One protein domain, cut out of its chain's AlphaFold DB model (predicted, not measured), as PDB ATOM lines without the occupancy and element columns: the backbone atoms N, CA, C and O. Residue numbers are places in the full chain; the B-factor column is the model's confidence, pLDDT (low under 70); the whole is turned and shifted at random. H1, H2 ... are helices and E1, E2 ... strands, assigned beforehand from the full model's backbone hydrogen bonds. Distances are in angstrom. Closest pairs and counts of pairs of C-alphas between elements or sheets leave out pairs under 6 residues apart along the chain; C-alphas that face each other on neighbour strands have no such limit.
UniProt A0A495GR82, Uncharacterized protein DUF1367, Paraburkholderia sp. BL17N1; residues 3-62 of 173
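Overview. This is residues 3 to 62 of the 173 residues of the protein "Uncharacterized protein DUF1367" of Paraburkholderia sp. BL17N1 (UniProt A0A495GR82). What shape is it? A ribbon of two antiparallel strands, E1 and E2, edges a flat, open body, with H2 in the middle and H1 slanting beyond it; residues 15 to 21 stand free. What makes it up? The 60 printed residues include E1, H1, H2, E2 in that order, a mixed class. It is only just loose, close to compact: radius of gyration of the C-alphas 12.8 A, spans 32 by 32 by 14 A.

Along the chain. Where are the strands? E1 is residues 3 to 7, 13.2 A, from C-alpha 3 at (17.232, 64.138, 299.465). E2 is residues 56 to 61, 16.2 A, to C-alpha 61 at (22.090, 66.683, 295.724). And the helices? H2 is residues 35 to 50, 22.5 A; H1 is residues 16 to 27, 16.1 A.

Arrangement. How do the strands pair? E1 and E2 are antiparallel at 153 degrees; N 4 and O 59, 2.9 A apart, are within hydrogen-bond range. How do the helices stand? H1 and H2 are close but not clearly touching, their closest C-alphas, of Phe 27 and Arg 42, 7.6 A apart. They run opposite ways at a steep tilt of 41 degrees. In both, every O i to N i+4 pair is within hydrogen-bond range. What is apart? E1 and H2 are apart, as are H1 and E2.

Size, cuts and confidence. How large? The farthest C-alphas, of Ser 15 and Trp 62, are 33.9 A apart. Any gaps? The printed part has no cut and no long link; no printed residue is under 70 in pLDDT.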
ATOM      1  N   GLU A   3      18.528  63.510 299.650       82.12
ATOM      2  CA  GLU A   3      17.232  64.138 299.465       82.12
ATOM      3  C   GLU A   3      16.990  65.101 300.625       82.12
ATOM      4  O   GLU A   3      17.003  64.718 301.796       82.12
ATOM      5  N   ILE A   4      16.784  66.369 300.299       86.88
ATOM      6  CA  ILE A   4      16.443  67.403 301.266       86.88
ATOM      7  C   ILE A   4      15.018  67.849 300.971       86.88
ATOM      8  O   ILE A   4      14.744  68.419 299.914       86.88
ATOM      9  N   THR A   5      14.115  67.631 301.926       91.06
ATOM     10  CA  THR A   5      12.768  68.200 301.871       91.06
ATOM     11  C   THR A   5      12.761  69.576 302.524       91.06
ATOM     12  O   THR A   5      13.006  69.719 303.723       91.06
ATOM     13  N   LEU A   6      12.449  70.602 301.738       91.31
ATOM     14  CA  LEU A   6      12.286  71.972 302.209       91.31
ATOM     15  C   LEU A   6      10.811  72.362 302.183       91.31
ATOM     16  O   LEU A   6      10.066  71.943 301.304       91.31
ATOM     17  N   VAL A   7      10.403  73.207 303.127       92.88
ATOM     18  CA  VAL A   7       9.079  73.838 303.133       92.88
ATOM     19  C   VAL A   7       9.238  75.333 303.346       92.88
ATOM     20  O   VAL A   7       9.989  75.766 304.229       92.88
ATOM     21  N   LYS A   8       8.521  76.141 302.564       91.19
ATOM     22  CA  LYS A   8       8.493  77.582 302.803       91.19
ATOM     23  C   LYS A   8       7.645  77.872 304.038       91.19
ATOM     24  O   LYS A   8       6.423  77.797 304.000       91.19
ATOM     25  N   ARG A   9       8.300  78.184 305.160       90.94
ATOM     26  CA  ARG A   9       7.624  78.371 306.457       90.94
ATOM     27  C   ARG A   9       6.937  79.724 306.615       90.94
ATOM     28  O   ARG A   9       5.943  79.810 307.320       90.94
ATOM     29  N   THR A  10       7.488  80.775 306.017       89.44
ATOM     30  CA  THR A  10       6.968  82.140 306.156       89.44
ATOM     31  C   THR A  10       7.354  82.988 304.957       89.44
ATOM     32  O   THR A  10       8.380  82.739 304.318       89.44
ATOM     33  N   ASP A  11       6.567  84.029 304.706       85.88
ATOM     34  CA  ASP A  11       6.969  85.138 303.853       85.88
ATOM     35  C   ASP A  11       7.656  86.203 304.703       85.88
ATOM     36  O   ASP A  11       7.055  86.817 305.584       85.88
ATOM     37  N   LEU A  12       8.949  86.390 304.458       84.19
ATOM     38  CA  LEU A  12       9.746  87.434 305.086       84.19
ATOM     39  C   LEU A  12       9.744  88.672 304.190       84.19
ATOM     40  O   LEU A  12      10.201  88.628 303.046       84.19
ATOM     41  N   GLN A  13       9.251  89.788 304.721       85.50
ATOM     42  CA  GLN A  13       9.362  91.086 304.061       85.50
ATOM     43  C   GLN A  13      10.757  91.652 304.318       85.50
ATOM     44  O   GLN A  13      11.031  92.213 305.374       85.50
ATOM     45  N   LEU A  14      11.653  91.453 303.352       87.31
ATOM     46  CA  LEU A  14      13.018  91.970 303.409       87.31
ATOM     47  C   LEU A  14      13.062  93.439 302.978       87.31
ATOM     48  O   LEU A  14      12.458  93.786 301.954       87.31
ATOM     49  N   SER A  15      13.825  94.259 303.709       94.19
ATOM     50  CA  SER A  15      14.191  95.616 303.286       94.19
ATOM     51  C   SER A  15      15.056  95.587 302.021       94.19
ATOM     52  O   SER A  15      15.633  94.554 301.672       94.19
ATOM     53  N   ASP A  16      15.180  96.719 301.329       93.19
ATOM     54  CA  ASP A  16      15.988  96.792 300.105       93.19
ATOM     55  C   ASP A  16      17.467  96.474 300.357       93.19
ATOM     56  O   ASP A  16      18.092  95.767 299.566       93.19
ATOM     57  N   GLU A  17      18.001  96.908 301.499       94.62
ATOM     58  CA  GLU A  17      19.364  96.584 301.924       94.62
ATOM     59  C   GLU A  17      19.535  95.072 302.143       94.62
ATOM     60  O   GLU A  17      20.446  94.462 301.585       94.62
ATOM     61  N   GLN A  18      18.599  94.428 302.851       93.38
ATOM     62  CA  GLN A  18      18.622  92.977 303.064       93.38
ATOM     63  C   GLN A  18      18.512  92.202 301.746       93.38
ATOM     64  O   GLN A  18      19.189  91.189 301.563       93.38
ATOM     65  N   ARG A  19      17.685  92.675 300.803       89.94
ATOM     66  CA  ARG A  19      17.569  92.077 299.463       89.94
ATOM     67  C   ARG A  19      18.877  92.189 298.687       89.94
ATOM     68  O   ARG A  19      19.248  91.231 298.011       89.94
ATOM     69  N   ALA A  20      19.568  93.325 298.777       92.44
ATOM     70  CA  ALA A  20      20.864  93.515 298.136       92.44
ATOM     71  C   ALA A  20      21.909  92.548 298.712       92.44
ATOM     72  O   ALA A  20      22.534  91.810 297.950       92.44
ATOM     73  N   THR A  21      22.025  92.456 300.042       93.94
ATOM     74  CA  THR A  21      22.927  91.500 300.704       93.94
ATOM     75  C   THR A  21      22.617  90.055 300.312       93.94
ATOM     76  O   THR A  21      23.529  89.288 300.005       93.94
ATOM     77  N   LEU A  22      21.333  89.683 300.261       90.44
ATOM     78  CA  LEU A  22      20.915  88.342 299.857       90.44
ATOM     79  C   LEU A  22      21.338  88.028 298.414       90.44
ATOM     80  O   LEU A  22      21.798  86.923 298.140       90.44
ATOM     81  N   ARG A  23      21.223  88.991 297.487       90.31
ATOM     82  CA  ARG A  23      21.667  88.803 296.095       90.31
ATOM     83  C   ARG A  23      23.171  88.583 295.996       90.31
ATOM     84  O   ARG A  23      23.571  87.680 295.270       90.31
ATOM     85  N   LEU A  24      23.975  89.360 296.726       92.06
ATOM     86  CA  LEU A  24      25.430  89.181 296.758       92.06
ATOM     87  C   LEU A  24      25.787  87.771 297.243       92.06
ATOM     88  O   LEU A  24      26.541  87.051 296.593       92.06
ATOM     89  N   ALA A  25      25.183  87.336 298.351       92.06
ATOM     90  CA  ALA A  25      25.445  86.017 298.918       92.06
ATOM     91  C   ALA A  25      25.016  84.867 297.987       92.06
ATOM     92  O   ALA A  25      25.745  83.889 297.848       92.06
ATOM     93  N   LEU A  26      23.844  84.976 297.354       90.31
ATOM     94  CA  LEU A  26      23.262  83.886 296.566       90.31
ATOM     95  C   LEU A  26      23.732  83.826 295.116       90.31
ATOM     96  O   LEU A  26      23.600  82.762 294.522       90.31
ATOM     97  N   PHE A  27      24.195  84.933 294.529       91.25
ATOM     98  CA  PHE A  27      24.487  85.003 293.091       91.25
ATOM     99  C   PHE A  27      25.855  85.591 292.737       91.25
ATOM    100  O   PHE A  27      26.215  85.553 291.566       91.25
ATOM    101  N   GLU A  28      26.605  86.146 293.693       88.56
ATOM    102  CA  GLU A  28      27.976  86.621 293.445       88.56
ATOM    103  C   GLU A  28      29.008  85.816 294.235       88.56
ATOM    104  O   GLU A  28      30.014  85.384 293.680       88.56
ATOM    105  N   MET A  29      28.746  85.565 295.519       90.94
ATOM    106  CA  MET A  29      29.608  84.727 296.358       90.94
ATOM    107  C   MET A  29      29.526  83.245 295.962       90.94
ATOM    108  O   MET A  29      30.511  82.518 296.080       90.94
ATOM    109  N   ILE A  30      28.352  82.796 295.507       89.12
ATOM    110  CA  ILE A  30      28.085  81.427 295.060       89.12
ATOM    111  C   ILE A  30      27.329  81.517 293.733       89.12
ATOM    112  O   ILE A  30      26.224  82.050 293.694       89.12
ATOM    113  N   ASP A  31      27.896  80.988 292.650       91.12
ATOM    114  CA  ASP A  31      27.227  80.945 291.345       91.12
ATOM    115  C   ASP A  31      27.639  79.694 290.553       91.12
ATOM    116  O   ASP A  31      28.545  78.948 290.936       91.12
ATOM    117  N   GLY A  32      26.942  79.443 289.449       88.50
ATOM    118  CA  GLY A  32      27.267  78.362 288.529       88.50
ATOM    119  C   GLY A  32      28.597  78.581 287.802       88.50
ATOM    120  O   GLY A  32      28.956  79.705 287.444       88.50
ATOM    121  N   LEU A  33      29.316  77.487 287.539       91.31
ATOM    122  CA  LEU A  33      30.610  77.530 286.859       91.31
ATOM    123  C   LEU A  33      30.463  77.932 285.385       91.31
ATOM    124  O   LEU A  33      31.175  78.814 284.911       91.31
ATOM    125  N   ALA A  34      29.537  77.294 284.664       94.25
ATOM    126  CA  ALA A  34      29.197  77.648 283.291       94.25
ATOM    127  C   ALA A  34      27.930  78.513 283.226       94.25
ATOM    128  O   ALA A  34      27.094  78.510 284.129       94.25
ATOM    129  N   GLU A  35      27.718  79.199 282.101       94.69
ATOM    130  CA  GLU A  35      26.526  80.032 281.883       94.69
ATOM    131  C   GLU A  35      25.213  79.235 282.038       94.69
ATOM    132  O   GLU A  35      24.205  79.739 282.545       94.69
ATOM    133  N   THR A  36      25.214  77.961 281.636       93.50
ATOM    134  CA  THR A  36      24.083  77.040 281.829       93.50
ATOM    135  C   THR A  36      23.784  76.794 283.302       93.50
ATOM    136  O   THR A  36      22.615  76.707 283.692       93.50
ATOM    137  N   ASP A  37      24.828  76.728 284.121       92.38
ATOM    138  CA  ASP A  37      24.735  76.460 285.549       92.38
ATOM    139  C   ASP A  37      24.231  77.710 286.264       92.38
ATOM    140  O   ASP A  37      23.290  77.622 287.044       92.38
ATOM    141  N   GLN A  38      24.744  78.891 285.899       94.31
ATOM    142  CA  GLN A  38      24.288  80.186 286.420       94.31
ATOM    143  C   GLN A  38      22.793  80.402 286.145       94.31
ATOM    144  O   GLN A  38      22.016  80.784 287.026       94.31
ATOM    145  N   LYS A  39      22.339  80.099 284.920       94.81
ATOM    146  CA  LYS A  39      20.912  80.167 284.556       94.81
ATOM    147  C   LYS A  39      20.070  79.179 285.361       94.81
ATOM    148  O   LYS A  39      18.946  79.501 285.749       94.81
ATOM    149  N   SER A  40      20.570  77.970 285.590       91.88
ATOM    150  CA  SER A  40      19.869  76.948 286.377       91.88
ATOM    151  C   SER A  40      19.802  77.323 287.858       91.88
ATOM    152  O   SER A  40      18.729  77.242 288.450       91.88
ATOM    153  N   TRP A  41      20.888  77.860 288.411       94.12
ATOM    154  CA  TRP A  41      20.981  78.349 289.784       94.12
ATOM    155  C   TRP A  41      20.003  79.493 290.065       94.12
ATOM    156  O   TRP A  41      19.226  79.450 291.020       94.12
ATOM    157  N   ARG A  42      19.935  80.478 289.163       94.38
ATOM    158  CA  ARG A  42      18.947  81.568 289.241       94.38
ATOM    159  C   ARG A  42      17.514  81.057 289.147       94.38
ATOM    160  O   ARG A  42      16.650  81.537 289.877       94.38
ATOM    161  N   ARG A  43      17.233  80.096 288.258       93.12
ATOM    162  CA  ARG A  43      15.896  79.480 288.143       93.12
ATOM    163  C   ARG A  43      15.490  78.778 289.436       93.12
ATOM    164  O   ARG A  43      14.374  78.998 289.895       93.12
ATOM    165  N   PHE A  44      16.398  78.010 290.031       92.25
ATOM    166  CA  PHE A  44      16.186  77.320 291.300       92.25
ATOM    167  C   PHE A  44      15.819  78.290 292.437       92.25
ATOM    168  O   PHE A  44      14.769  78.135 293.061       92.25
ATOM    169  N   TRP A  45      16.597  79.356 292.650       92.31
ATOM    170  CA  TRP A  45      16.278  80.345 293.691       92.31
ATOM    171  C   TRP A  45      15.022  81.160 293.398       92.31
ATOM    172  O   TRP A  45      14.254  81.464 294.312       92.31
ATOM    173  N   ASN A  46      14.772  81.505 292.133       90.62
ATOM    174  CA  ASN A  46      13.529  82.172 291.747       90.62
ATOM    175  C   ASN A  46      12.305  81.304 292.053       90.62
ATOM    176  O   ASN A  46      11.273  81.838 292.447       90.62
ATOM    177  N   TRP A  47      12.413  79.988 291.881       89.88
ATOM    178  CA  TRP A  47      11.351  79.052 292.224       89.88
ATOM    179  C   TRP A  47      11.106  79.003 293.739       89.88
ATOM    180  O   TRP A  47       9.986  79.271 294.168       89.88
ATOM    181  N   ILE A  48      12.151  78.803 294.551       90.06
ATOM    182  CA  ILE A  48      12.036  78.763 296.023       90.06
ATOM    183  C   ILE A  48      11.480  80.072 296.598       90.06
ATOM    184  O   ILE A  48      10.620  80.066 297.476       90.06
ATOM    185  N   THR A  49      11.972  81.220 296.128       87.62
ATOM    186  CA  THR A  49      11.589  82.523 296.696       87.62
ATOM    187  C   THR A  49      10.152  82.919 296.363       87.62
ATOM    188  O   THR A  49       9.489  83.544 297.194       87.62
ATOM    189  N   ARG A  50       9.654  82.537 295.179       88.62
ATOM    190  CA  ARG A  50       8.301  82.870 294.700       88.62
ATOM    191  C   ARG A  50       7.208  81.922 295.171       88.62
ATOM    192  O   ARG A  50       6.040  82.252 295.004       88.62
ATOM    193  N   ALA A  51       7.575  80.774 295.716       89.88
ATOM    194  CA  ALA A  51       6.621  79.807 296.223       89.88
ATOM    195  C   ALA A  51       5.714  80.373 297.323       89.88
ATOM    196  O   ALA A  51       6.116  81.282 298.053       89.88
ATOM    197  N   GLY A  52       4.510  79.821 297.473       89.88
ATOM    198  CA  GLY A  52       3.626  80.126 298.596       89.88
ATOM    199  C   GLY A  52       4.104  79.525 299.923       89.88
ATOM    200  O   GLY A  52       4.845  78.541 299.958       89.88
ATOM    201  N   VAL A  53       3.669  80.105 301.047       92.50
ATOM    202  CA  VAL A  53       3.871  79.500 302.375       92.50
ATOM    203  C   VAL A  53       3.188  78.132 302.423       92.50
ATOM    204  O   VAL A  53       2.029  77.993 302.044       92.50
ATOM    205  N   GLY A  54       3.912  77.124 302.904       91.56
ATOM    206  CA  GLY A  54       3.466  75.733 302.954       91.56
ATOM    207  C   GLY A  54       3.820  74.907 301.717       91.56
ATOM    208  O   GLY A  54       3.722  73.685 301.783       91.56
ATOM    209  N   GLU A  55       4.285  75.519 300.622       92.69
ATOM    210  CA  GLU A  55       4.806  74.750 299.488       92.69
ATOM    211  C   GLU A  55       6.074  73.985 299.884       92.69
ATOM    212  O   GLU A  55       6.953  74.507 300.584       92.69
ATOM    213  N   MET A  56       6.136  72.730 299.433       92.12
ATOM    214  CA  MET A  56       7.215  71.791 299.711       92.12
ATOM    215  C   MET A  56       8.025  71.505 298.449       92.12
ATOM    216  O   MET A  56       7.473  71.378 297.356       92.12
ATOM    217  N   PHE A  57       9.330  71.337 298.623       90.56
ATOM    218  CA  PHE A  57      10.269  70.984 297.564       90.56
ATOM    219  C   PHE A  57      11.098  69.795 298.016       90.56
ATOM    220  O   PHE A  57      11.526  69.750 299.169       90.56
ATOM    221  N   SER A  58      11.360  68.876 297.096       89.25
ATOM    222  CA  SER A  58      12.411  67.881 297.264       89.25
ATOM    223  C   SER A  58      13.597  68.273 296.388       89.25
ATOM    224  O   SER A  58      13.424  68.628 295.219       89.25
ATOM    225  N   ILE A  59      14.788  68.281 296.980       89.69
ATOM    226  CA  ILE A  59      16.045  68.584 296.301       89.69
ATOM    227  C   ILE A  59      16.950  67.377 296.457       89.69
ATOM    228  O   ILE A  59      17.314  67.015 297.573       89.69
ATOM    229  N   GLU A  60      17.363  66.814 295.331       83.31
ATOM    230  CA  GLU A  60      18.395  65.789 295.294       83.31
ATOM    231  C   GLU A  60      19.749  66.441 295.015       83.31
ATOM    232  O   GLU A  60      19.933  67.122 294.002       83.31
ATOM    233  N   THR A  61      20.709  66.236 295.912       81.56
ATOM    234  CA  THR A  61      22.090  66.683 295.724       81.56
ATOM    235  C   THR A  61      23.025  65.494 295.554       81.56
ATOM    236  O   THR A  61      22.830  64.403 296.106       81.56
ATOM    237  N   TRP A  62      24.068  65.713 294.752       77.50
ATOM    238  CA  TRP A  62      25.160  64.769 294.594       77.50
ATOM    239  C   TRP A  62      26.463  65.417 295.040       77.50
ATOM    240  O   TRP A  62      26.844  66.480 294.547       77.50
TER     241      TRP A  62